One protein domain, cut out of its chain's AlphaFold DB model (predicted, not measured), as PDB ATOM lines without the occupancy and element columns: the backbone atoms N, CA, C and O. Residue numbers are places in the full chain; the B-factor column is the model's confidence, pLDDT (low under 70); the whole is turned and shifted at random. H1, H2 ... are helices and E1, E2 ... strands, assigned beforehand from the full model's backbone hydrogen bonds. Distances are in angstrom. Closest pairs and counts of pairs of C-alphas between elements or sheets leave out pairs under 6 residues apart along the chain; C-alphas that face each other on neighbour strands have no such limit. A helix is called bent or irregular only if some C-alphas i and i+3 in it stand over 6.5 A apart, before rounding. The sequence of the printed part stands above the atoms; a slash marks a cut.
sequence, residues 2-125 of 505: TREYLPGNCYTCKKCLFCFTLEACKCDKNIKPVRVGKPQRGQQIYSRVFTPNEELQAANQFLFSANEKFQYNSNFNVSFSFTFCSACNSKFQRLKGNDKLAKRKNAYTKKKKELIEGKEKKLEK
ATOM      1  N   THR A   2     -28.487 -63.537  -6.487       52.16
ATOM      2  CA  THR A   2     -28.612 -62.116  -6.138       52.16
ATOM      3  C   THR A   2     -28.614 -61.255  -7.412       52.16
ATOM      4  O   THR A   2     -28.070 -61.670  -8.437       52.16
ATOM      5  N   ARG A   3     -29.272 -60.088  -7.403       73.50
ATOM      6  CA  ARG A   3     -29.296 -59.166  -8.553       73.50
ATOM      7  C   ARG A   3     -29.192 -57.724  -8.082       73.50
ATOM      8  O   ARG A   3     -30.175 -57.198  -7.574       73.50
ATOM      9  N   GLU A   4     -28.050 -57.087  -8.297       84.19
ATOM     10  CA  GLU A   4     -27.819 -55.698  -7.891       84.19
ATOM     11  C   GLU A   4     -28.887 -54.724  -8.422       84.19
ATOM     12  O   GLU A   4     -29.542 -54.945  -9.451       84.19
ATOM     13  N   TYR A   5     -29.089 -53.622  -7.696       92.44
ATOM     14  CA  TYR A   5     -30.028 -52.586  -8.107       92.44
ATOM     15  C   TYR A   5     -29.470 -51.764  -9.278       92.44
ATOM     16  O   TYR A   5     -28.500 -51.026  -9.136       92.44
ATOM     17  N   LEU A   6     -30.143 -51.842 -10.428       92.00
ATOM     18  CA  LEU A   6     -29.790 -51.074 -11.623       92.00
ATOM     19  C   LEU A   6     -30.514 -49.705 -11.626       92.00
ATOM     20  O   LEU A   6     -31.754 -49.692 -11.622       92.00
ATOM     21  N   PRO A   7     -29.800 -48.560 -11.668       90.00
ATOM     22  CA  PRO A   7     -30.370 -47.223 -11.438       90.00
ATOM     23  C   PRO A   7     -31.358 -46.748 -12.515       90.00
ATOM     24  O   PRO A   7     -32.181 -45.868 -12.243       90.00
ATOM     25  N   GLY A   8     -31.331 -47.353 -13.706       91.38
ATOM     26  CA  GLY A   8     -32.324 -47.193 -14.772       91.38
ATOM     27  C   GLY A   8     -33.678 -47.858 -14.500       91.38
ATOM     28  O   GLY A   8     -34.585 -47.741 -15.325       91.38
ATOM     29  N   ASN A   9     -33.857 -48.528 -13.357       94.38
ATOM     30  CA  ASN A   9     -35.142 -49.059 -12.903       94.38
ATOM     31  C   ASN A   9     -35.683 -48.291 -11.690       94.38
ATOM     32  O   ASN A   9     -34.943 -47.857 -10.809       94.38
ATOM     33  N   CYS A  10     -37.008 -48.205 -11.586       95.38
ATOM     34  CA  CYS A  10     -37.680 -47.749 -10.376       95.38
ATOM     35  C   CYS A  10     -37.458 -48.759  -9.242       95.38
ATOM     36  O   CYS A  10     -37.964 -49.881  -9.325       95.38
ATOM     37  N   TYR A  11     -36.773 -48.353  -8.171       95.75
ATOM     38  CA  TYR A  11     -36.392 -49.229  -7.057       95.75
ATOM     39  C   TYR A  11     -37.576 -50.070  -6.535       95.75
ATOM     40  O   TYR A  11     -37.542 -51.299  -6.570       95.75
ATOM     41  N   THR A  12     -38.698 -49.434  -6.185       95.69
ATOM     42  CA  THR A  12     -39.885 -50.100  -5.608       95.69
ATOM     43  C   THR A  12     -40.823 -50.801  -6.599       95.69
ATOM     44  O   THR A  12     -41.844 -51.332  -6.164       95.69
ATOM     45  N   CYS A  13     -40.559 -50.814  -7.914       94.50
ATOM     46  CA  CYS A  13     -41.436 -51.547  -8.850       94.50
ATOM     47  C   CYS A  13     -40.789 -52.129 -10.117       94.50
ATOM     48  O   CYS A  13     -41.520 -52.623 -10.971       94.50
ATOM     49  N   LYS A  14     -39.462 -52.062 -10.281       93.19
ATOM     50  CA  LYS A  14     -38.703 -52.495 -11.477       93.19
ATOM     51  C   LYS A  14     -39.131 -51.894 -12.832       93.19
ATOM     52  O   LYS A  14     -38.515 -52.215 -13.841       93.19
ATOM     53  N   LYS A  15     -40.094 -50.960 -12.871       93.62
ATOM     54  CA  LYS A  15     -40.434 -50.159 -14.065       93.62
ATOM     55  C   LYS A  15     -39.177 -49.490 -14.624       93.62
ATOM     56  O   LYS A  15     -38.527 -48.741 -13.894       93.62
ATOM     57  N   CYS A  16     -38.879 -49.712 -15.902       93.81
ATOM     58  CA  CYS A  16     -37.782 -49.043 -16.595       93.81
ATOM     59  C   CYS A  16     -38.030 -47.528 -16.622       93.81
ATOM     60  O   CYS A  16     -39.134 -47.086 -16.932       93.81
ATOM     61  N   LEU A  17     -37.021 -46.724 -16.305       93.50
ATOM     62  CA  LEU A  17     -37.136 -45.267 -16.181       93.50
ATOM     63  C   LEU A  17     -36.797 -44.503 -17.468       93.50
ATOM     64  O   LEU A  17     -36.907 -43.283 -17.488       93.50
ATOM     65  N   PHE A  18     -36.426 -45.217 -18.533       90.44
ATOM     66  CA  PHE A  18     -36.228 -44.650 -19.869       90.44
ATOM     67  C   PHE A  18     -37.500 -44.755 -20.727       90.44
ATOM     68  O   PHE A  18     -37.908 -43.782 -21.348       90.44
ATOM     69  N   CYS A  19     -38.163 -45.918 -20.730       90.81
ATOM     70  CA  CYS A  19     -39.363 -46.183 -21.541       90.81
ATOM     71  C   CYS A  19     -40.648 -46.428 -20.726       90.81
ATOM     72  O   CYS A  19     -41.703 -46.686 -21.297       90.81
ATOM     73  N   PHE A  20     -40.583 -46.357 -19.393       90.12
ATOM     74  CA  PHE A  20     -41.728 -46.400 -18.472       90.12
ATOM     75  C   PHE A  20     -42.616 -47.660 -18.522       90.12
ATOM     76  O   PHE A  20     -43.649 -47.688 -17.845       90.12
ATOM     77  N   THR A  21     -42.203 -48.734 -19.206       87.00
ATOM     78  CA  THR A  21     -42.845 -50.059 -19.111       87.00
ATOM     79  C   THR A  21     -42.388 -50.852 -17.872       87.00
ATOM     80  O   THR A  21     -41.329 -50.594 -17.296       87.00
ATOM     81  N   LEU A  22     -43.217 -51.810 -17.451       84.81
ATOM     82  CA  LEU A  22     -42.882 -52.863 -16.478       84.81
ATOM     83  C   LEU A  22     -42.323 -54.131 -17.155       84.81
ATOM     84  O   LEU A  22     -41.855 -55.032 -16.466       84.81
ATOM     85  N   GLU A  23     -42.398 -54.207 -18.482       83.88
ATOM     86  CA  GLU A  23     -42.050 -55.382 -19.280       83.88
ATOM     87  C   GLU A  23     -40.555 -55.431 -19.639       83.88
ATOM     88  O   GLU A  23     -39.791 -54.479 -19.432       83.88
ATOM     89  N   ALA A  24     -40.133 -56.555 -20.225       85.50
ATOM     90  CA  ALA A  24     -38.803 -56.696 -20.797       85.50
ATOM     91  C   ALA A  24     -38.580 -55.651 -21.908       85.50
ATOM     92  O   ALA A  24     -39.362 -55.527 -22.846       85.50
ATOM     93  N   CYS A  25     -37.498 -54.885 -21.797       90.81
ATOM     94  CA  CYS A  25     -37.201 -53.763 -22.684       90.81
ATOM     95  C   CYS A  25     -35.692 -53.631 -22.915       90.81
ATOM     96  O   CYS A  25     -34.902 -53.855 -21.995       90.81
ATOM     97  N   LYS A  26     -35.301 -53.218 -24.129       92.25
ATOM     98  CA  LYS A  26     -33.900 -53.141 -24.591       92.25
ATOM     99  C   LYS A  26     -33.088 -51.964 -24.021       92.25
ATOM    100  O   LYS A  26     -31.918 -51.835 -24.348       92.25
ATOM    101  N   CYS A  27     -33.684 -51.104 -23.192       92.06
ATOM    102  CA  CYS A  27     -32.960 -50.003 -22.550       92.06
ATOM    103  C   CYS A  27     -31.860 -50.547 -21.633       92.06
ATOM    104  O   CYS A  27     -32.150 -51.414 -20.796       92.06
ATOM    105  N   ASP A  28     -30.651 -49.998 -21.741       90.50
ATOM    106  CA  ASP A  28     -29.638 -50.152 -20.700       90.50
ATOM    107  C   ASP A  28     -30.177 -49.565 -19.384       90.50
ATOM    108  O   ASP A  28     -30.870 -48.547 -19.373       90.50
ATOM    109  N   LYS A  29     -29.929 -50.267 -18.280       91.19
ATOM    110  CA  LYS A  29     -30.395 -49.914 -16.933       91.19
ATOM    111  C   LYS A  29     -29.233 -49.650 -15.974       91.19
ATOM    112  O   LYS A  29     -29.490 -49.198 -14.862       91.19
ATOM    113  N   ASN A  30     -27.994 -49.907 -16.398       88.62
ATOM    114  CA  ASN A  30     -26.782 -49.581 -15.646       88.62
ATOM    115  C   ASN A  30     -26.564 -48.058 -15.611       88.62
ATOM    116  O   ASN A  30     -26.159 -47.503 -14.594       88.62
ATOM    117  N   ILE A  31     -26.920 -47.369 -16.701       87.19
ATOM    118  CA  ILE A  31     -26.898 -45.905 -16.802       87.19
ATOM    119  C   ILE A  31     -27.963 -45.289 -15.880       87.19
ATOM    120  O   ILE A  31     -29.137 -45.672 -15.901       87.19
ATOM    121  N   LYS A  32     -27.565 -44.279 -15.095       86.38
ATOM    122  CA  LYS A  32     -28.481 -43.488 -14.263       86.38
ATOM    123  C   LYS A  32     -29.302 -42.522 -15.141       86.38
ATOM    124  O   LYS A  32     -28.713 -41.711 -15.854       86.38
ATOM    125  N   PRO A  33     -30.645 -42.567 -15.106       85.25
ATOM    126  CA  PRO A  33     -31.489 -41.748 -15.973       85.25
ATOM    127  C   PRO A  33     -31.495 -40.278 -15.524       85.25
ATOM    128  O   PRO A  33     -31.598 -39.977 -14.333       85.25
ATOM    129  N   VAL A  34     -31.415 -39.357 -16.488       82.62
ATOM    130  CA  VAL A  34     -31.348 -37.902 -16.256       82.62
ATOM    131  C   VAL A  34     -32.748 -37.280 -16.237       82.62
ATOM    132  O   VAL A  34     -33.644 -37.686 -16.979       82.62
ATOM    133  N   ARG A  35     -32.963 -36.277 -15.375       79.69
ATOM    134  CA  ARG A  35     -34.240 -35.558 -15.282       79.69
ATOM    135  C   ARG A  35     -34.420 -34.610 -16.472       79.69
ATOM    136  O   ARG A  35     -33.768 -33.577 -16.541       79.69
ATOM    137  N   VAL A  36     -35.377 -34.913 -17.346       78.06
ATOM    138  CA  VAL A  36     -35.838 -33.981 -18.388       78.06
ATOM    139  C   VAL A  36     -36.719 -32.870 -17.798       78.06
ATOM    140  O   VAL A  36     -37.497 -33.115 -16.875       78.06
ATOM    141  N   GLY A  37     -36.622 -31.652 -18.345       75.62
ATOM    142  CA  GLY A  37     -37.393 -30.487 -17.878       75.62
ATOM    143  C   GLY A  37     -38.866 -30.464 -18.312       75.62
ATOM    144  O   GLY A  37     -39.692 -29.857 -17.639       75.62
ATOM    145  N   LYS A  38     -39.215 -31.151 -19.410       77.00
ATOM    146  CA  LYS A  38     -40.591 -31.274 -19.934       77.00
ATOM    147  C   LYS A  38     -40.962 -32.756 -20.158       77.00
ATOM    148  O   LYS A  38     -41.032 -33.194 -21.304       77.00
ATOM    149  N   PRO A  39     -41.137 -33.563 -19.091       81.00
ATOM    150  CA  PRO A  39     -41.530 -34.968 -19.218       81.00
ATOM    151  C   PRO A  39     -42.972 -35.103 -19.724       81.00
ATOM    152  O   PRO A  39     -43.828 -34.276 -19.405       81.00
ATOM    153  N   GLN A  40     -43.285 -36.192 -20.433       81.00
ATOM    154  CA  GLN A  40     -44.687 -36.543 -20.689       81.00
ATOM    155  C   GLN A  40     -45.383 -36.958 -19.376       81.00
ATOM    156  O   GLN A  40     -44.739 -37.303 -18.377       81.00
ATOM    157  N   ARG A  41     -46.723 -36.950 -19.358       77.12
ATOM    158  CA  ARG A  41     -47.521 -37.243 -18.154       77.12
ATOM    159  C   ARG A  41     -47.161 -38.614 -17.557       77.12
ATOM    160  O   ARG A  41     -47.392 -39.646 -18.173       77.12
ATOM    161  N   GLY A  42     -46.633 -38.616 -16.330       77.19
ATOM    162  CA  GLY A  42     -46.219 -39.830 -15.611       77.19
ATOM    163  C   GLY A  42     -44.798 -40.332 -15.916       77.19
ATOM    164  O   GLY A  42     -44.380 -41.324 -15.321       77.19
ATOM    165  N   GLN A  43     -44.048 -39.643 -16.783       86.44
ATOM    166  CA  GLN A  43     -42.648 -39.947 -17.120       86.44
ATOM    167  C   GLN A  43     -41.629 -39.141 -16.281       86.44
ATOM    168  O   GLN A  43     -40.446 -39.084 -16.604       86.44
ATOM    169  N   GLN A  44     -42.051 -38.502 -15.182       89.19
ATOM    170  CA  GLN A  44     -41.124 -37.806 -14.282       89.19
ATOM    171  C   GLN A  44     -40.443 -38.806 -13.335       89.19
ATOM    172  O   GLN A  44     -41.105 -39.506 -12.560       89.19
ATOM    173  N   ILE A  45     -39.112 -38.823 -13.376       92.75
ATOM    174  CA  ILE A  45     -38.238 -39.590 -12.479       92.75
ATOM    175  C   ILE A  45     -37.800 -38.757 -11.267       92.75
ATOM    176  O   ILE A  45     -37.771 -37.528 -11.341       92.75
ATOM    177  N   TYR A  46     -37.420 -39.419 -10.175       93.00
ATOM    178  CA  TYR A  46     -36.920 -38.787  -8.951       93.00
ATOM    179  C   TYR A  46     -35.728 -39.587  -8.409       93.00
ATOM    180  O   TYR A  46     -35.914 -40.711  -7.948       93.00
ATOM    181  N   SER A  47     -34.517 -39.019  -8.461       92.25
ATOM    182  CA  SER A  47     -33.358 -39.558  -7.731       92.25
ATOM    183  C   SER A  47     -33.498 -39.229  -6.245       92.25
ATOM    184  O   SER A  47     -33.976 -38.152  -5.886       92.25
ATOM    185  N   ARG A  48     -33.063 -40.148  -5.389       91.69
ATOM    186  CA  ARG A  48     -33.010 -40.031  -3.930       91.69
ATOM    187  C   ARG A  48     -31.710 -40.645  -3.412       91.69
ATOM    188  O   ARG A  48     -31.012 -41.343  -4.148       91.69
ATOM    189  N   VAL A  49     -31.419 -40.387  -2.145       92.25
ATOM    190  CA  VAL A  49     -30.408 -41.085  -1.351       92.25
ATOM    191  C   VAL A  49     -31.138 -41.716  -0.168       92.25
ATOM    192  O   VAL A  49     -32.068 -41.114   0.370       92.25
ATOM    193  N   PHE A  50     -30.776 -42.949   0.177       92.25
ATOM    194  CA  PHE A  50     -31.103 -43.557   1.460       92.25
ATOM    195  C   PHE A  50     -30.001 -43.179   2.450       92.25
ATOM    196  O   PHE A  50     -28.826 -43.301   2.107       92.25
ATOM    197  N   THR A  51     -30.376 -42.766   3.658       89.50
ATOM    198  CA  THR A  51     -29.442 -42.449   4.743       89.50
ATOM    199  C   THR A  51     -29.739 -43.384   5.918       89.50
ATOM    200  O   THR A  51     -30.881 -43.393   6.388       89.50
ATOM    201  N   PRO A  52     -28.762 -44.179   6.397       86.50
ATOM    202  CA  PRO A  52     -28.914 -44.968   7.617       86.50
ATOM    203  C   PRO A  52     -29.324 -44.092   8.800       86.50
ATOM    204  O   PRO A  52     -29.033 -42.899   8.830       86.50
ATOM    205  N   ASN A  53     -29.996 -44.688   9.781       70.69
ATOM    206  CA  ASN A  53     -30.464 -44.028  11.004       70.69
ATOM    207  C   ASN A  53     -31.468 -42.865  10.810       70.69
ATOM    208  O   ASN A  53     -31.970 -42.350  11.807       70.69
ATOM    209  N   GLU A  54     -31.874 -42.504   9.580       75.62
ATOM    210  CA  GLU A  54     -33.060 -41.657   9.385       75.62
ATOM    211  C   GLU A  54     -34.316 -42.463   9.772       75.62
ATOM    212  O   GLU A  54     -34.866 -43.227   8.974       75.62
ATOM    213  N   GLU A  55     -34.751 -42.325  11.029       74.12
ATOM    214  CA  GLU A  55     -35.955 -42.948  11.597       74.12
ATOM    215  C   GLU A  55     -37.226 -42.557  10.811       74.12
ATOM    216  O   GLU A  55     -37.919 -41.584  11.128       74.12
ATOM    217  N   LEU A  56     -37.550 -43.346   9.789       85.06
ATOM    218  CA  LEU A  56     -38.754 -43.229   8.971       85.06
ATOM    219  C   LEU A  56     -39.333 -44.623   8.748       85.06
ATOM    220  O   LEU A  56     -39.094 -45.257   7.722       85.06
ATOM    221  N   GLN A  57     -40.025 -45.145   9.756       86.12
ATOM    222  CA  GLN A  57     -40.370 -46.561   9.836       86.12
ATOM    223  C   GLN A  57     -41.145 -47.058   8.602       86.12
ATOM    224  O   GLN A  57     -40.752 -48.053   7.993       86.12
ATOM    225  N   ALA A  58     -42.199 -46.353   8.184       88.00
ATOM    226  CA  ALA A  58     -43.036 -46.751   7.058       88.00
ATOM    227  C   ALA A  58     -42.371 -46.488   5.693       88.00
ATOM    228  O   ALA A  58     -42.519 -47.291   4.763       88.00
ATOM    229  N   ALA A  59     -41.625 -45.389   5.545       90.81
ATOM    230  CA  ALA A  59     -40.900 -45.085   4.312       90.81
ATOM    231  C   ALA A  59     -39.718 -46.047   4.085       90.81
ATOM    232  O   ALA A  59     -39.532 -46.534   2.965       90.81
ATOM    233  N   ASN A  60     -38.979 -46.384   5.145       92.44
ATOM    234  CA  ASN A  60     -37.877 -47.344   5.105       92.44
ATOM    235  C   ASN A  60     -38.405 -48.764   4.875       92.44
ATOM    236  O   ASN A  60     -37.900 -49.452   3.991       92.44
ATOM    237  N   GLN A  61     -39.499 -49.175   5.533       93.19
ATOM    238  CA  GLN A  61     -40.147 -50.464   5.260       93.19
ATOM    239  C   GLN A  61     -40.560 -50.608   3.781       93.19
ATOM    240  O   GLN A  61     -40.400 -51.679   3.197       93.19
ATOM    241  N   PHE A  62     -41.011 -49.531   3.125       95.06
ATOM    242  CA  PHE A  62     -41.322 -49.558   1.689       95.06
ATOM    243  C   PHE A  62     -40.080 -49.781   0.800       95.06
ATOM    244  O   PHE A  62     -40.206 -50.381  -0.269       95.06
ATOM    245  N   LEU A  63     -38.884 -49.371   1.243       94.75
ATOM    246  CA  LEU A  63     -37.610 -49.718   0.599       94.75
ATOM    247  C   LEU A  63     -37.150 -51.144   0.957       94.75
ATOM    248  O   LEU A  63     -36.669 -51.858   0.076       94.75
ATOM    249  N   PHE A  64     -37.331 -51.584   2.204       94.31
ATOM    250  CA  PHE A  64     -36.943 -52.919   2.676       94.31
ATOM    251  C   PHE A  64     -37.739 -54.019   1.958       94.31
ATOM    252  O   PHE A  64     -37.145 -54.896   1.331       94.31
ATOM    253  N   SER A  65     -39.074 -53.915   1.923       94.75
ATOM    254  CA  SER A  65     -39.933 -54.861   1.192       94.75
ATOM    255  C   SER A  65     -39.702 -54.833  -0.323       94.75
ATOM    256  O   SER A  65     -40.003 -55.808  -1.007       94.75
ATOM    257  N   ALA A  66     -39.170 -53.737  -0.877       95.12
ATOM    258  CA  ALA A  66     -38.720 -53.708  -2.267       95.12
ATOM    259  C   ALA A  66     -37.396 -54.465  -2.449       95.12
ATOM    260  O   ALA A  66     -37.303 -55.284  -3.358       95.12
ATOM    261  N   ASN A  67     -36.405 -54.234  -1.582       94.44
ATOM    262  CA  ASN A  67     -35.127 -54.950  -1.586       94.44
ATOM    263  C   ASN A  67     -35.310 -56.469  -1.495       94.44
ATOM    264  O   ASN A  67     -34.741 -57.195  -2.307       94.44
ATOM    265  N   GLU A  68     -36.144 -56.924  -0.563       94.50
ATOM    266  CA  GLU A  68     -36.502 -58.331  -0.370       94.50
ATOM    267  C   GLU A  68     -37.207 -58.906  -1.609       94.50
ATOM    268  O   GLU A  68     -36.678 -59.800  -2.272       94.50
ATOM    269  N   LYS A  69     -38.355 -58.327  -1.999       94.12
ATOM    270  CA  LYS A  69     -39.163 -58.775  -3.150       94.12
ATOM    271  C   LYS A  69     -38.376 -58.845  -4.460       94.12
ATOM    272  O   LYS A  69     -38.717 -59.622  -5.353       94.12
ATOM    273  N   PHE A  70     -37.374 -57.987  -4.617       92.81
ATOM    274  CA  PHE A  70     -36.599 -57.867  -5.845       92.81
ATOM    275  C   PHE A  70     -35.180 -58.429  -5.769       92.81
ATOM    276  O   PHE A  70     -34.526 -58.451  -6.818       92.81
ATOM    277  N   GLN A  71     -34.765 -58.911  -4.593       92.31
ATOM    278  CA  GLN A  71     -33.455 -59.490  -4.284       92.31
ATOM    279  C   GLN A  71     -32.284 -58.573  -4.678       92.31
ATOM    280  O   GLN A  71     -31.315 -59.036  -5.287       92.31
ATOM    281  N   TYR A  72     -32.389 -57.276  -4.338       91.50
ATOM    282  CA  TYR A  72     -31.340 -56.281  -4.623       91.50
ATOM    283  C   TYR A  72     -30.095 -56.446  -3.749       91.50
ATOM    284  O   TYR A  72     -28.984 -56.250  -4.234       91.50
ATOM    285  N   ASN A  73     -30.273 -56.870  -2.493       88.94
ATOM    286  CA  ASN A  73     -29.223 -56.977  -1.467       88.94
ATOM    287  C   ASN A  73     -28.564 -55.619  -1.165       88.94
ATOM    288  O   ASN A  73     -27.382 -55.538  -0.843       88.94
ATOM    289  N   SER A  74     -29.343 -54.540  -1.274       90.44
ATOM    290  CA  SER A  74     -28.911 -53.189  -0.929       90.44
ATOM    291  C   SER A  74     -28.565 -53.112   0.557       90.44
ATOM    292  O   SER A  74     -29.380 -53.458   1.413       90.44
ATOM    293  N   ASN A  75     -27.349 -52.659   0.859       90.19
ATOM    294  CA  ASN A  75     -26.865 -52.518   2.224       90.19
ATOM    295  C   ASN A  75     -27.472 -51.260   2.873       90.19
ATOM    296  O   ASN A  75     -27.063 -50.144   2.568       90.19
ATOM    297  N   PHE A  76     -28.436 -51.447   3.775       90.69
ATOM    298  CA  PHE A  76     -29.088 -50.358   4.515       90.69
ATOM    299  C   PHE A  76     -28.287 -49.857   5.735       90.69
ATOM    300  O   PHE A  76     -28.751 -48.960   6.434       90.69
ATOM    301  N   ASN A  77     -27.083 -50.382   5.976       89.94
ATOM    302  CA  ASN A  77     -26.160 -49.849   6.984       89.94
ATOM    303  C   ASN A  77     -25.260 -48.734   6.413       89.94
ATOM    304  O   ASN A  77     -24.529 -48.095   7.162       89.94
ATOM    305  N   VAL A  78     -25.308 -48.490   5.096       90.62
ATOM    306  CA  VAL A  78     -24.586 -47.409   4.402       90.62
ATOM    307  C   VAL A  78     -25.548 -46.571   3.560       90.62
ATOM    308  O   VAL A  78     -26.654 -47.009   3.234       90.62
ATOM    309  N   SER A  79     -25.147 -45.352   3.203       91.69
ATOM    310  CA  SER A  79     -25.937 -44.513   2.303       91.69
ATOM    311  C   SER A  79     -25.796 -44.966   0.847       91.69
ATOM    312  O   SER A  79     -24.710 -45.310   0.384       91.69
ATOM    313  N   PHE A  80     -26.902 -44.973   0.097       92.00
ATOM    314  CA  PHE A  80     -26.888 -45.338  -1.326       92.00
ATOM    315  C   PHE A  80     -27.934 -44.564  -2.135       92.00
ATOM    316  O   PHE A  80     -28.997 -44.203  -1.627       92.00
ATOM    317  N   SER A  81     -27.652 -44.303  -3.416       92.25
ATOM    318  CA  SER A  81     -28.585 -43.583  -4.296       92.25
ATOM    319  C   SER A  81     -29.551 -44.532  -5.006       92.25
ATOM    320  O   SER A  81     -29.143 -45.578  -5.507       92.25
ATOM    321  N   PHE A  82     -30.823 -44.147  -5.100       93.75
ATOM    322  CA  PHE A  82     -31.860 -44.917  -5.790       93.75
ATOM    323  C   PHE A  82     -32.823 -44.003  -6.555       93.75
ATOM    324  O   PHE A  82     -32.951 -42.817  -6.248       93.75
ATOM    325  N   THR A  83     -33.523 -44.546  -7.554       95.06
ATOM    326  CA  THR A  83     -34.416 -43.764  -8.423       95.06
ATOM    327  C   THR A  83     -35.852 -44.294  -8.392       95.06
ATOM    328  O   THR A  83     -36.097 -45.502  -8.400       95.06
ATOM    329  N   PHE A  84     -36.827 -43.383  -8.404       95.88
ATOM    330  CA  PHE A  84     -38.257 -43.680  -8.497       95.88
ATOM    331  C   PHE A  84     -38.903 -43.121  -9.769       95.88
ATOM    332  O   PHE A  84     -38.559 -42.038 -10.238       95.88
ATOM    333  N   CYS A  85     -39.938 -43.810 -10.258       94.06
ATOM    334  CA  CYS A  85     -40.957 -43.218 -11.127       94.06
ATOM    335  C   CYS A  85     -41.971 -42.404 -10.299       94.06
ATOM    336  O   CYS A  85     -42.065 -42.568  -9.077       94.06
ATOM    337  N   SER A  86     -42.775 -41.558 -10.953       91.19
ATOM    338  CA  SER A  86     -43.646 -40.592 -10.264       91.19
ATOM    339  C   SER A  86     -44.576 -41.233  -9.228       91.19
ATOM    340  O   SER A  86     -44.615 -40.787  -8.085       91.19
ATOM    341  N   ALA A  87     -45.259 -42.328  -9.582       93.62
ATOM    342  CA  ALA A  87     -46.196 -43.013  -8.684       93.62
ATOM    343  C   ALA A  87     -45.522 -43.578  -7.416       93.62
ATOM    344  O   ALA A  87     -46.101 -43.529  -6.329       93.62
ATOM    345  N   CYS A  88     -44.289 -44.080  -7.538       95.31
ATOM    346  CA  CYS A  88     -43.523 -44.603  -6.408       95.31
ATOM    347  C   CYS A  88     -42.997 -43.482  -5.508       95.31
ATOM    348  O   CYS A  88     -43.158 -43.574  -4.293       95.31
ATOM    349  N   ASN A  89     -42.487 -42.386  -6.085       95.06
ATOM    350  CA  ASN A  89     -42.113 -41.193  -5.320       95.06
ATOM    351  C   ASN A  89     -43.323 -40.619  -4.560       95.06
ATOM    352  O   ASN A  89     -43.233 -40.389  -3.360       95.06
ATOM    353  N   SER A  90     -44.490 -40.485  -5.201       93.38
ATOM    354  CA  SER A  90     -45.719 -40.032  -4.531       93.38
ATOM    355  C   SER A  90     -46.223 -40.993  -3.445       93.38
ATOM    356  O   SER A  90     -46.917 -40.557  -2.528       93.38
ATOM    357  N   LYS A  91     -45.916 -42.299  -3.501       94.81
ATOM    358  CA  LYS A  91     -46.184 -43.212  -2.375       94.81
ATOM    359  C   LYS A  91     -45.175 -42.997  -1.241       94.81
ATOM    360  O   LYS A  91     -45.603 -42.776  -0.115       94.81
ATOM    361  N   PHE A  92     -43.877 -42.988  -1.539       94.69
ATOM    362  CA  PHE A  92     -42.812 -42.799  -0.548       94.69
ATOM    363  C   PHE A  92     -42.930 -41.466   0.209       94.69
ATOM    364  O   PHE A  92     -42.873 -41.462   1.432       94.69
ATOM    365  N   GLN A  93     -43.199 -40.352  -0.484       93.19
ATOM    366  CA  GLN A  93     -43.368 -39.041   0.163       93.19
ATOM    367  C   GLN A  93     -44.534 -39.011   1.164       93.19
ATOM    368  O   GLN A  93     -44.419 -38.359   2.198       93.19
ATOM    369  N   ARG A  94     -45.633 -39.735   0.901       92.25
ATOM    370  CA  ARG A  94     -46.751 -39.851   1.855       92.25
ATOM    371  C   ARG A  94     -46.368 -40.679   3.082       92.25
ATOM    372  O   ARG A  94     -46.718 -40.296   4.188       92.25
ATOM    373  N   LEU A  95     -45.598 -41.755   2.904       92.38
ATOM    374  CA  LEU A  95     -45.082 -42.547   4.026       92.38
ATOM    375  C   LEU A  95     -44.113 -41.718   4.892       92.38
ATOM    376  O   LEU A  95     -44.332 -41.617   6.092       92.38
ATOM    377  N   LYS A  96     -43.155 -41.004   4.277       88.31
ATOM    378  CA  LYS A  96     -42.235 -40.083   4.978       88.31
ATOM    379  C   LYS A  96     -42.975 -38.944   5.703       88.31
ATOM    380  O   LYS A  96     -42.531 -38.498   6.758       88.31
ATOM    381  N   GLY A  97     -44.122 -38.497   5.179       85.75
ATOM    382  CA  GLY A  97     -45.028 -37.571   5.868       85.75
ATOM    383  C   GLY A  97     -45.686 -38.185   7.111       85.75
ATOM    384  O   GLY A  97     -45.657 -37.577   8.180       85.75
ATOM    385  N   ASN A  98     -46.216 -39.407   6.995       83.56
ATOM    386  CA  ASN A  98     -46.814 -40.135   8.118       83.56
ATOM    387  C   ASN A  98     -45.792 -40.419   9.233       83.56
ATOM    388  O   ASN A  98     -46.113 -40.242  10.406       83.56
ATOM    389  N   ASP A  99     -44.560 -40.795   8.879       84.88
ATOM    390  CA  ASP A  99     -43.469 -41.021   9.835       84.88
ATOM    391  C   ASP A  99     -43.122 -39.735  10.615       84.88
ATOM    392  O   ASP A  99     -43.068 -39.747  11.848       84.88
ATOM    393  N   LYS A 100     -42.982 -38.590   9.920       83.38
ATOM    394  CA  LYS A 100     -42.791 -37.275  10.566       83.38
ATOM    395  C   LYS A 100     -43.959 -36.912  11.503       83.38
ATOM    396  O   LYS A 100     -43.726 -36.351  12.575       83.38
ATOM    397  N   LEU A 101     -45.202 -37.248  11.145       80.69
ATOM    398  CA  LEU A 101     -46.378 -37.014  11.996       80.69
ATOM    399  C   LEU A 101     -46.386 -37.913  13.245       80.69
ATOM    400  O   LEU A 101     -46.678 -37.431  14.341       80.69
ATOM    401  N   ALA A 102     -46.031 -39.194  13.105       77.31
ATOM    402  CA  ALA A 102     -45.930 -40.134  14.223       77.31
ATOM    403  C   ALA A 102     -44.868 -39.686  15.242       77.31
ATOM    404  O   ALA A 102     -45.151 -39.622  16.440       77.31
ATOM    405  N   LYS A 103     -43.689 -39.258  14.766       77.00
ATOM    406  CA  LYS A 103     -42.639 -38.654  15.603       77.00
ATOM    407  C   LYS A 103     -43.144 -37.470  16.427       77.00
ATOM    408  O   LYS A 103     -42.956 -37.445  17.642       77.00
ATOM    409  N   ARG A 104     -43.832 -36.514  15.790       77.56
ATOM    410  CA  ARG A 104     -44.402 -35.335  16.471       77.56
ATOM    411  C   ARG A 104     -45.433 -35.728  17.537       77.56
ATOM    412  O   ARG A 104     -45.393 -35.188  18.642       77.56
ATOM    413  N   LYS A 105     -46.304 -36.707  17.253       72.62
ATOM    414  CA  LYS A 105     -47.295 -37.223  18.219       72.62
ATOM    415  C   LYS A 105     -46.624 -37.907  19.423       72.62
ATOM    416  O   LYS A 105     -47.030 -37.660  20.561       72.62
ATOM    417  N   ASN A 106     -45.545 -38.664  19.211       72.06
ATOM    418  CA  ASN A 106     -44.758 -39.263  20.296       72.06
ATOM    419  C   ASN A 106     -44.047 -38.197  21.153       72.06
ATOM    420  O   ASN A 106     -44.151 -38.235  22.380       72.06
ATOM    421  N   ALA A 107     -43.398 -37.208  20.529       72.12
ATOM    422  CA  ALA A 107     -42.718 -36.113  21.229       72.12
ATOM    423  C   ALA A 107     -43.681 -35.262  22.081       72.12
ATOM    424  O   ALA A 107     -43.397 -34.989  23.248       72.12
ATOM    425  N   TYR A 108     -44.856 -34.911  21.543       64.19
ATOM    426  CA  TYR A 108     -45.907 -34.218  22.299       64.19
ATOM    427  C   TYR A 108     -46.405 -35.052  23.490       64.19
ATOM    428  O   TYR A 108     -46.552 -34.533  24.594       64.19
ATOM    429  N   THR A 109     -46.602 -36.361  23.298       67.88
ATOM    430  CA  THR A 109     -47.042 -37.271  24.371       67.88
ATOM    431  C   THR A 109     -45.995 -37.386  25.486       67.88
ATOM    432  O   THR A 109     -46.364 -37.372  26.661       67.88
ATOM    433  N   LYS A 110     -44.699 -37.431  25.141       73.31
ATOM    434  CA  LYS A 110     -43.586 -37.397  26.106       73.31
ATOM    435  C   LYS A 110     -43.585 -36.084  26.903       73.31
ATOM    436  O   LYS A 110     -43.751 -36.125  28.121       73.31
ATOM    437  N   LYS A 111     -43.557 -34.933  26.217       72.50
ATOM    438  CA  LYS A 111     -43.570 -33.600  26.851       72.50
ATOM    439  C   LYS A 111     -44.806 -33.371  27.734       72.50
ATOM    440  O   LYS A 111     -44.723 -32.712  28.767       72.50
ATOM    441  N   LYS A 112     -45.957 -33.952  27.369       71.69
ATOM    442  CA  LYS A 112     -47.187 -33.906  28.174       71.69
ATOM    443  C   LYS A 112     -47.097 -34.747  29.454       71.69
ATOM    444  O   LYS A 112     -47.605 -34.293  30.473       71.69
ATOM    445  N   LYS A 113     -46.446 -35.920  29.432       71.69
ATOM    446  CA  LYS A 113     -46.177 -36.709  30.651       71.69
ATOM    447  C   LYS A 113     -45.217 -35.985  31.592       71.69
ATOM    448  O   LYS A 113     -45.528 -35.834  32.767       71.69
ATOM    449  N   GLU A 114     -44.115 -35.460  31.063       75.56
ATOM    450  CA  GLU A 114     -43.113 -34.706  31.832       75.56
ATOM    451  C   GLU A 114     -43.735 -33.478  32.528       75.56
ATOM    452  O   GLU A 114     -43.451 -33.202  33.694       75.56
ATOM    453  N   LEU A 115     -44.668 -32.787  31.857       71.31
ATOM    454  CA  LEU A 115     -45.423 -31.670  32.436       71.31
ATOM    455  C   LEU A 115     -46.457 -32.097  33.502       71.31
ATOM    456  O   LEU A 115     -46.848 -31.270  34.326       71.31
ATOM    457  N   ILE A 116     -46.929 -33.348  33.483       70.25
ATOM    458  CA  ILE A 116     -47.839 -33.900  34.501       70.25
ATOM    459  C   ILE A 116     -47.034 -34.310  35.735       70.25
ATOM    460  O   ILE A 116     -47.296 -33.779  36.812       70.25
ATOM    461  N   GLU A 117     -45.975 -35.107  35.574       67.25
ATOM    462  CA  GLU A 117     -45.084 -35.473  36.683       67.25
ATOM    463  C   GLU A 117     -44.466 -34.237  37.358       67.25
ATOM    464  O   GLU A 117     -44.366 -34.166  38.581       67.25
ATOM    465  N   GLY A 118     -44.079 -33.223  36.574       67.38
ATOM    466  CA  GLY A 118     -43.567 -31.951  37.093       67.38
ATOM    467  C   GLY A 118     -44.610 -31.113  37.848       67.38
ATOM    468  O   GLY A 118     -44.236 -30.251  38.647       67.38
ATOM    469  N   LYS A 119     -45.910 -31.358  37.633       66.12
ATOM    470  CA  LYS A 119     -47.004 -30.769  38.422       66.12
ATOM    471  C   LYS A 119     -47.305 -31.590  39.671       66.12
ATOM    472  O   LYS A 119     -47.477 -30.995  40.728       66.12
ATOM    473  N   GLU A 120     -47.296 -32.915  39.579       65.12
ATOM    474  CA  GLU A 120     -47.478 -33.824  40.720       65.12
ATOM    475  C   GLU A 120     -46.366 -33.614  41.759       65.12
ATOM    476  O   GLU A 120     -46.658 -33.291  42.909       65.12
ATOM    477  N   LYS A 121     -45.096 -33.591  41.329       63.97
ATOM    478  CA  LYS A 121     -43.926 -33.282  42.178       63.97
ATOM    479  C   LYS A 121     -43.962 -31.861  42.775       63.97
ATOM    480  O   LYS A 121     -43.373 -31.616  43.826       63.97
ATOM    481  N   LYS A 122     -44.660 -30.902  42.143       60.38
ATOM    482  CA  LYS A 122     -44.917 -29.564  42.727       60.38
ATOM    483  C   LYS A 122     -46.073 -29.570  43.730       60.38
ATOM    484  O   LYS A 122     -45.977 -28.868  44.732       60.38
ATOM    485  N   LEU A 123     -47.130 -30.340  43.478       55.81
ATOM    486  CA  LEU A 123     -48.284 -30.479  44.367       55.81
ATOM    487  C   LEU A 123     -47.895 -31.189  45.670       55.81
ATOM    488  O   LEU A 123     -48.209 -30.695  46.747       55.81
ATOM    489  N   GLU A 124     -47.127 -32.272  45.572       57.41
ATOM    490  CA  GLU A 124     -46.571 -33.031  46.699       57.41
ATOM    491  C   GLU A 124     -45.649 -32.165  47.582       57.41
ATOM    492  O   GLU A 124     -45.730 -32.181  48.811       57.41
ATOM    493  N   LYS A 125     -44.844 -31.290  46.963       56.28
ATOM    494  CA  LYS A 125     -44.018 -30.305  47.682       56.28
ATOM    495  C   LYS A 125     -44.836 -29.161  48.308       56.28
ATOM    496  O   LYS A 125     -44.348 -28.496  49.222       56.28
TER     497      LYS A 125
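Overview. This is residues 2 to 125 of the 505 residues of the protein "SAM domain-containing protein" of Rhizophagus irregularis (UniProt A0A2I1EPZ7). A small compact head carries one long helical arm: residues 2 to 44, without a named element, the two-stranded sheet E1 E2, the helix H1 and residues 86 to 103 of H2 make the head, and residues 104 to 125 of H2 stick out. The printed part has 124 residues, with E1, H1, E2 and H2 in that order, an antiparallel sheet, mostly helix. It is only just loose, close to extended, with a radius of gyration of the C-alphas of 20.4 A and spans of 76 by 35 by 19 A.

Arrangement. After residues 2 to 44, find E1, residues 45 to 50, antiparallel to its neighbour E2, residues 80 to 85, at 151 degrees; N 48 and O 82 are within hydrogen-bond range, 2.8 A. H1, residues 57 to 70, touches H2, residues 86 to 125, with residues 57 to 62 alone; the closest C-alphas, of Ala 59 and Leu 95, are 4.9 A apart. They run opposite ways at a tilt of 37 degrees, only just steep. O i to N i+4 pairs within hydrogen-bond range number 9 of 10 in H1 and 34 of 36 in H2.

Along the chain. Find C-alpha 45 at (-38.238, -39.590, -12.479), where E1 begins, 16.2 A long; H1 measures 19.7 A and E2 17.3 A. H2 runs 58.9 A to C-alpha 125 at (-44.018, -30.305, 47.682).

Size, cuts and confidence. The printed part has no cut, and its farthest C-alphas, of Lys 26 and Lys 125, are 76.5 A apart. The link E2 to H2 is tight; the others are short. In this model pLDDT is under 70 at residues 2, 108 to 109 and 117 to 125.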